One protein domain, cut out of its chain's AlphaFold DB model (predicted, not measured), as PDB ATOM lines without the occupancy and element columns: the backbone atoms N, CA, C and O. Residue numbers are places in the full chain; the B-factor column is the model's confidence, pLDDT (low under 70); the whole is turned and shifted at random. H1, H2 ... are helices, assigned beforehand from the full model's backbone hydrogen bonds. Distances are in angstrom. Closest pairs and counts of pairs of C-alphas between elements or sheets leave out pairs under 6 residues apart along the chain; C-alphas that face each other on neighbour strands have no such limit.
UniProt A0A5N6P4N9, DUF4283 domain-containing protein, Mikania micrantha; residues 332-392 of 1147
ATOM      1  N   SER A 332     332.361 152.505 281.440       77.62
ATOM      2  CA  SER A 332     331.323 151.558 281.024       77.62
ATOM      3  C   SER A 332     329.964 151.937 281.619       77.62
ATOM      4  O   SER A 332     329.887 152.581 282.666       77.62
ATOM      5  N   GLU A 333     328.873 151.540 280.963       70.88
ATOM      6  CA  GLU A 333     327.513 151.886 281.400       70.88
ATOM      7  C   GLU A 333     327.236 151.430 282.843       70.88
ATOM      8  O   GLU A 333     326.740 152.216 283.645       70.88
ATOM      9  N   TYR A 334     327.704 150.230 283.210       72.25
ATOM     10  CA  TYR A 334     327.663 149.706 284.578       72.25
ATOM     11  C   TYR A 334     328.389 150.601 285.599       72.25
ATOM     12  O   TYR A 334     327.869 150.867 286.684       72.25
ATOM     13  N   LYS A 335     329.580 151.114 285.260       75.44
ATOM     14  CA  LYS A 335     330.306 152.032 286.148       75.44
ATOM     15  C   LYS A 335     329.637 153.408 286.221       75.44
ATOM     16  O   LYS A 335     329.595 153.996 287.295       75.44
ATOM     17  N   ARG A 336     329.035 153.899 285.128       78.81
ATOM     18  CA  ARG A 336     328.220 155.132 285.147       78.81
ATOM     19  C   ARG A 336     327.002 154.996 286.052       78.81
ATOM     20  O   ARG A 336     326.719 155.929 286.800       78.81
ATOM     21  N   THR A 337     326.307 153.856 286.017       77.50
ATOM     22  CA  THR A 337     325.204 153.589 286.951       77.50
ATOM     23  C   THR A 337     325.707 153.523 288.386       77.50
ATOM     24  O   THR A 337     325.172 154.244 289.216       77.50
ATOM     25  N   LEU A 338     326.804 152.804 288.660       79.25
ATOM     26  CA  LEU A 338     327.381 152.698 290.004       79.25
ATOM     27  C   LEU A 338     327.747 154.075 290.595       79.25
ATOM     28  O   LEU A 338     327.333 154.410 291.702       79.25
ATOM     29  N   ILE A 339     328.466 154.908 289.833       80.25
ATOM     30  CA  ILE A 339     328.845 156.273 290.239       80.25
ATOM     31  C   ILE A 339     327.596 157.142 290.459       80.25
ATOM     32  O   ILE A 339     327.517 157.883 291.437       80.25
ATOM     33  N   SER A 340     326.587 157.039 289.587       78.19
ATOM     34  CA  SER A 340     325.333 157.786 289.750       78.19
ATOM     35  C   SER A 340     324.507 157.290 290.942       78.19
ATOM     36  O   SER A 340     323.818 158.096 291.570       78.19
ATOM     37  N   ASP A 341     324.591 156.008 291.297       73.31
ATOM     38  CA  ASP A 341     323.907 155.421 292.447       73.31
ATOM     39  C   ASP A 341     324.509 155.914 293.768       73.31
ATOM     40  O   ASP A 341     323.750 156.353 294.629       73.31
ATOM     41  N   TYR A 342     325.838 156.016 293.908       74.81
ATOM     42  CA  TYR A 342     326.430 156.680 295.084       74.81
ATOM     43  C   TYR A 342     325.927 158.133 295.240       74.81
ATOM     44  O   TYR A 342     325.430 158.507 296.305       74.81
ATOM     45  N   ILE A 343     325.923 158.932 294.160       74.81
ATOM     46  CA  ILE A 343     325.438 160.328 294.204       74.81
ATOM     47  C   ILE A 343     323.904 160.416 294.388       74.81
ATOM     48  O   ILE A 343     323.414 161.396 294.935       74.81
ATOM     49  N   THR A 344     323.095 159.471 293.884       67.75
ATOM     50  CA  THR A 344     321.612 159.535 293.984       67.75
ATOM     51  C   THR A 344     321.029 158.880 295.232       67.75
ATOM     52  O   THR A 344     319.929 159.263 295.639       67.75
ATOM     53  N   VAL A 345     321.685 157.852 295.774       66.69
ATOM     54  CA  VAL A 345     321.157 157.009 296.856       66.69
ATOM     55  C   VAL A 345     321.759 157.404 298.198       66.69
ATOM     56  O   VAL A 345     321.006 157.547 299.157       66.69
ATOM     57  N   ALA A 346     323.079 157.601 298.253       62.00
ATOM     58  CA  ALA A 346     323.797 157.917 299.487       62.00
ATOM     59  C   ALA A 346     324.178 159.405 299.617       62.00
ATOM     60  O   ALA A 346     324.595 159.832 300.689       62.00
ATOM     61  N   ASN A 347     324.066 160.202 298.541       70.25
ATOM     62  CA  ASN A 347     324.606 161.574 298.445       70.25
ATOM     63  C   ASN A 347     326.102 161.692 298.831       70.25
ATOM     64  O   ASN A 347     326.602 162.800 299.012       70.25
ATOM     65  N   ALA A 348     326.800 160.561 298.934       76.94
ATOM     66  CA  ALA A 348     328.143 160.418 299.463       76.94
ATOM     67  C   ALA A 348     328.838 159.235 298.771       76.94
ATOM     68  O   ALA A 348     328.204 158.229 298.438       76.94
ATOM     69  N   VAL A 349     330.142 159.360 298.556       81.31
ATOM     70  CA  VAL A 349     331.033 158.342 298.000       81.31
ATOM     71  C   VAL A 349     332.114 158.071 299.047       81.31
ATOM     72  O   VAL A 349     332.806 159.019 299.416       81.31
ATOM     73  N   PRO A 350     332.303 156.822 299.502       80.88
ATOM     74  CA  PRO A 350     333.409 156.485 300.395       80.88
ATOM     75  C   PRO A 350     334.756 156.792 299.728       80.88
ATOM     76  O   PRO A 350     334.959 156.457 298.552       80.88
ATOM     77  N   LEU A 351     335.682 157.411 300.460       77.56
ATOM     78  CA  LEU A 351     336.999 157.797 299.951       77.56
ATOM     79  C   LEU A 351     337.766 156.601 299.353       77.56
ATOM     80  O   LEU A 351     338.407 156.751 298.309       77.56
ATOM     81  N   MET A 352     337.632 155.396 299.925       74.50
ATOM     82  CA  MET A 352     338.235 154.180 299.360       74.50
ATOM     83  C   MET A 352     337.738 153.846 297.939       74.50
ATOM     84  O   MET A 352     338.492 153.304 297.132       74.50
ATOM     85  N   VAL A 353     336.483 154.181 297.615       79.81
ATOM     86  CA  VAL A 353     335.869 153.925 296.301       79.81
ATOM     87  C   VAL A 353     336.286 155.000 295.302       79.81
ATOM     88  O   VAL A 353     336.655 154.675 294.175       79.81
ATOM     89  N   ALA A 354     336.288 156.267 295.724       80.81
ATOM     90  CA  ALA A 354     336.715 157.392 294.893       80.81
ATOM     91  C   ALA A 354     338.194 157.268 294.466       80.81
ATOM     92  O   ALA A 354     338.540 157.504 293.308       80.81
ATOM     93  N   ASN A 355     339.065 156.809 295.371       80.06
ATOM     94  CA  ASN A 355     340.485 156.571 295.087       80.06
ATOM     95  C   ASN A 355     340.750 155.414 294.101       80.06
ATOM     96  O   ASN A 355     341.856 155.312 293.572       80.06
ATOM     97  N   ALA A 356     339.761 154.553 293.837       79.62
ATOM     98  CA  ALA A 356     339.869 153.442 292.887       79.62
ATOM     99  C   ALA A 356     339.397 153.795 291.458       79.62
ATOM    100  O   ALA A 356     339.462 152.947 290.566       79.62
ATOM    101  N   TRP A 357     338.895 155.014 291.232       84.56
ATOM    102  CA  TRP A 357     338.368 155.456 289.938       84.56
ATOM    103  C   TRP A 357     339.450 155.955 288.981       84.56
ATOM    104  O   TRP A 357     340.403 156.631 289.375       84.56
ATOM    105  N   ASP A 358     339.259 155.678 287.690       82.19
ATOM    106  CA  ASP A 358     340.101 156.244 286.636       82.19
ATOM    107  C   ASP A 358     339.740 157.711 286.309       82.19
ATOM    108  O   ASP A 358     338.760 158.282 286.797       82.19
ATOM    109  N   SER A 359     340.548 158.362 285.470       75.75
ATOM    110  CA  SER A 359     340.339 159.771 285.116       75.75
ATOM    111  C   SER A 359     339.072 160.022 284.286       75.75
ATOM    112  O   SER A 359     338.571 161.145 284.271       75.75
ATOM    113  N   ALA A 360     338.510 159.015 283.611       74.62
ATOM    114  CA  ALA A 360     337.249 159.145 282.883       74.62
ATOM    115  C   ALA A 360     336.039 159.003 283.828       74.62
ATOM    116  O   ALA A 360     335.034 159.698 283.663       74.62
ATOM    117  N   GLU A 361     336.160 158.156 284.849       83.44
ATOM    118  CA  GLU A 361     335.212 157.974 285.952       83.44
ATOM    119  C   GLU A 361     335.127 159.229 286.824       83.44
ATOM    120  O   GLU A 361     334.028 159.743 287.044       83.44
ATOM    121  N   TRP A 362     336.273 159.801 287.203       82.62
ATOM    122  CA  TRP A 362     336.345 161.080 287.914       82.62
ATOM    123  C   TRP A 362     335.737 162.246 287.128       82.62
ATOM    124  O   TRP A 362     334.979 163.035 287.691       82.62
ATOM    125  N   ASN A 363     336.003 162.340 285.821       74.00
ATOM    126  CA  ASN A 363     335.381 163.363 284.975       74.00
ATOM    127  C   ASN A 363     333.854 163.181 284.883       74.00
ATOM    128  O   ASN A 363     333.111 164.161 284.945       74.00
ATOM    129  N   TYR A 364     333.362 161.940 284.787       83.75
ATOM    130  CA  TYR A 364     331.923 161.661 284.803       83.75
ATOM    131  C   TYR A 364     331.279 162.024 286.154       83.75
ATOM    132  O   TYR A 364     330.227 162.666 286.173       83.75
ATOM    133  N   PHE A 365     331.926 161.681 287.273       86.38
ATOM    134  CA  PHE A 365     331.506 162.060 288.624       86.38
ATOM    135  C   PHE A 365     331.435 163.585 288.796       86.38
ATOM    136  O   PHE A 365     330.389 164.110 289.178       86.38
ATOM    137  N   ALA A 366     332.499 164.311 288.439       77.44
ATOM    138  CA  ALA A 366     332.563 165.766 288.563       77.44
ATOM    139  C   ALA A 366     331.461 166.468 287.750       77.44
ATOM    140  O   ALA A 366     330.786 167.359 288.269       77.44
ATOM    141  N   VAL A 367     331.208 166.022 286.513       73.50
ATOM    142  CA  VAL A 367     330.102 166.535 285.684       73.50
ATOM    143  C   VAL A 367     328.738 166.228 286.318       73.50
ATOM    144  O   VAL A 367     327.877 167.105 286.355       73.50
ATOM    145  N   GLN A 368     328.525 165.028 286.872       77.94
ATOM    146  CA  GLN A 368     327.270 164.693 287.566       77.94
ATOM    147  C   GLN A 368     327.046 165.529 288.835       77.94
ATOM    148  O   GLN A 368     325.909 165.932 289.092       77.94
ATOM    149  N   CYS A 369     328.098 165.832 289.598       78.00
ATOM    150  CA  CYS A 369     328.028 166.721 290.759       78.00
ATOM    151  C   CYS A 369     327.714 168.168 290.341       78.00
ATOM    152  O   CYS A 369     326.774 168.763 290.874       78.00
ATOM    153  N   GLN A 370     328.381 168.695 289.306       68.88
ATOM    154  CA  GLN A 370     328.091 170.025 288.747       68.88
ATOM    155  C   GLN A 370     326.648 170.143 288.228       68.88
ATOM    156  O   GLN A 370     325.947 171.090 288.583       68.88
ATOM    157  N   CYS A 371     326.147 169.152 287.479       66.31
ATOM    158  CA  CYS A 371     324.750 169.110 287.020       66.31
ATOM    159  C   CYS A 371     323.713 169.047 288.160       66.31
ATOM    160  O   CYS A 371     322.521 169.236 287.912       66.31
ATOM    161  N   ARG A 372     324.141 168.767 289.397       68.94
ATOM    162  CA  ARG A 372     323.296 168.695 290.601       68.94
ATOM    163  C   ARG A 372     323.577 169.812 291.609       68.94
ATOM    164  O   ARG A 372     322.966 169.800 292.673       68.94
ATOM    165  N   ALA A 373     324.455 170.762 291.274       74.88
ATOM    166  CA  ALA A 373     324.946 171.812 292.171       74.88
ATOM    167  C   ALA A 373     325.573 171.280 293.481       74.88
ATOM    168  O   ALA A 373     325.484 171.920 294.526       74.88
ATOM    169  N   LEU A 374     326.219 170.110 293.415       73.44
ATOM    170  CA  LEU A 374     326.991 169.524 294.512       73.44
ATOM    171  C   LEU A 374     328.484 169.835 294.330       73.44
ATOM    172  O   LEU A 374     329.014 169.739 293.222       73.44
ATOM    173  N   VAL A 375     329.164 170.180 295.424       74.50
ATOM    174  CA  VAL A 375     330.621 170.387 295.452       74.50
ATOM    175  C   VAL A 375     331.301 169.033 295.656       74.50
ATOM    176  O   VAL A 375     330.978 168.328 296.608       74.50
ATOM    177  N   THR A 376     332.230 168.669 294.770       70.06
ATOM    178  CA  THR A 376     332.896 167.350 294.742       70.06
ATOM    179  C   THR A 376     333.493 166.947 296.085       70.06
ATOM    180  O   THR A 376     333.301 165.818 296.531       70.06
ATOM    181  N   ASP A 377     334.134 167.901 296.751       63.72
ATOM    182  CA  ASP A 377     334.957 167.694 297.943       63.72
ATOM    183  C   ASP A 377     334.120 167.448 299.212       63.72
ATOM    184  O   ASP A 377     334.659 167.045 300.234       63.72
ATOM    185  N   TYR A 378     332.801 167.674 299.146       65.62
ATOM    186  CA  TYR A 378     331.838 167.342 300.206       65.62
ATOM    187  C   TYR A 378     331.011 166.086 299.895       65.62
ATOM    188  O   TYR A 378     330.278 165.607 300.755       65.62
ATOM    189  N   VAL A 379     331.079 165.575 298.659       74.75
ATOM    190  CA  VAL A 379     330.403 164.333 298.246       74.75
ATOM    191  C   VAL A 379     331.328 163.132 298.418       74.75
ATOM    192  O   VAL A 379     330.841 162.025 298.617       74.75
ATOM    193  N   VAL A 380     332.648 163.313 298.365       78.56
ATOM    194  CA  VAL A 380     333.593 162.274 298.790       78.56
ATOM    195  C   VAL A 380     333.786 162.401 300.298       78.56
ATOM    196  O   VAL A 380     334.152 163.465 300.785       78.56
ATOM    197  N   VAL A 381     333.475 161.332 301.028       75.94
ATOM    198  CA  VAL A 381     333.349 161.318 302.489       75.94
ATOM    199  C   VAL A 381     334.278 160.245 303.056       75.94
ATOM    200  O   VAL A 381     334.401 159.165 302.473       75.94
ATOM    201  N   ASP A 382     334.940 160.549 304.175       68.88
ATOM    202  CA  ASP A 382     335.807 159.593 304.867       68.88
ATOM    203  C   ASP A 382     335.021 158.342 305.288       68.88
ATOM    204  O   ASP A 382     333.858 158.408 305.690       68.88
ATOM    205  N   ASP A 383     335.654 157.175 305.170       61.03
ATOM    206  CA  ASP A 383     334.944 155.893 305.200       61.03
ATOM    207  C   ASP A 383     334.218 155.624 306.540       61.03
ATOM    208  O   ASP A 383     333.171 154.972 306.551       61.03
ATOM    209  N   ASP A 384     334.723 156.175 307.651       51.34
ATOM    210  CA  ASP A 384     334.131 156.039 308.989       51.34
ATOM    211  C   ASP A 384     332.781 156.773 309.123       51.34
ATOM    212  O   ASP A 384     331.837 156.231 309.700       51.34
ATOM    213  N   SER A 385     332.639 157.979 308.558       53.41
ATOM    214  CA  SER A 385     331.398 158.766 308.662       53.41
ATOM    215  C   SER A 385     330.291 158.266 307.727       53.41
ATOM    216  O   SER A 385     329.110 158.390 308.046       53.41
ATOM    217  N   PHE A 386     330.645 157.597 306.625       48.66
ATOM    218  CA  PHE A 386     329.674 156.940 305.739       48.66
ATOM    219  C   PHE A 386     328.895 155.799 306.431       48.66
ATOM    220  O   PHE A 386     327.748 155.517 306.071       48.66
ATOM    221  N   LEU A 387     329.502 155.136 307.421       53.72
ATOM    222  CA  LEU A 387     328.910 154.011 308.156       53.72
ATOM    223  C   LEU A 387     327.927 154.438 309.259       53.72
ATOM    224  O   LEU A 387     326.990 153.685 309.541       53.72
ATOM    225  N   GLU A 388     328.103 155.616 309.866       50.66
ATOM    226  CA  GLU A 388     327.246 156.084 310.969       50.66
ATOM    227  C   GLU A 388     325.875 156.594 310.482       50.66
ATOM    228  O   GLU A 388     324.848 156.197 311.038       50.66
ATOM    229  N   ASP A 389     325.835 157.386 309.404       47.66
ATOM    230  CA  ASP A 389     324.621 158.085 308.929       47.66
ATOM    231  C   ASP A 389     323.562 157.181 308.257       47.66
ATOM    232  O   ASP A 389     322.414 157.589 308.062       47.66
ATOM    233  N   TYR A 390     323.918 155.956 307.849       44.44
ATOM    234  CA  TYR A 390     323.063 155.135 306.971       44.44
ATOM    235  C   TYR A 390     322.557 153.809 307.555       44.44
ATOM    236  O   TYR A 390     321.676 153.192 306.950       44.44
ATOM    237  N   LEU A 391     323.044 153.379 308.723       45.47
ATOM    238  CA  LEU A 391     322.657 152.101 309.345       45.47
ATOM    239  C   LEU A 391     321.771 152.226 310.598       45.47
ATOM    240  O   LEU A 391     321.267 151.205 311.072       45.47
ATOM    241  N   LEU A 392     321.560 153.433 311.137       43.53
ATOM    242  CA  LEU A 392     320.948 153.638 312.459       43.53
ATOM    243  C   LEU A 392     319.947 154.814 312.513       43.53
ATOM    244  O   LEU A 392     320.172 155.750 313.269       43.53
TER     245      LEU A 392
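What this domain is: This is residues 332 to 392 of the 1147 residues of the protein "DUF4283 domain-containing protein" of Mikania micrantha (UniProt A0A5N6P4N9). Two helices, H1 and H3, pack on each other at a slant, and H5 lies beyond them at one end of the longest axis, with short H2 and H4 between. Residues 349 to 350 pair in parallel with 380 to 381. The printed part has 61 residues, with five named helices in the order H1, H2, H3, H4, H5 that hold 43 of them and no named strand; its class is all helix, and it is compact, with a radius of gyration of the C-alphas of 11.2 A and spans of 32 by 23 by 18 A.

Where its parts are: H1, residues 333 to 346, begins at C-alpha (327.513, 151.886, 281.400) and measures 19.4 A. H2 is 351 to 354, H3 359 to 370 with 16.4 A, and H4 376 to 379. H5, 383 to 391, measures 13.5 A and ends at C-alpha (322.657, 152.101, 309.345).

How they stand to each other: H1 and H3 touch, C-alphas of Ile 339 and Phe 365 closest at 6.6 A, at a steep tilt of 40 degrees, the same way. H2 and H5 are close but not clearly touching, C-alphas of Leu 351 and Asp 383 closest at 5.9 A. H3 and H5 are apart. Every O i to N i+4 pair is within hydrogen-bond range in H1 and H3; H5 has 0 of 5, and 2 of 6 O i to N i+3 pairs.

The domain as a whole: The printed part has no cut, and its four links are tight. Residues 382 to 392 are among those with pLDDT under 70.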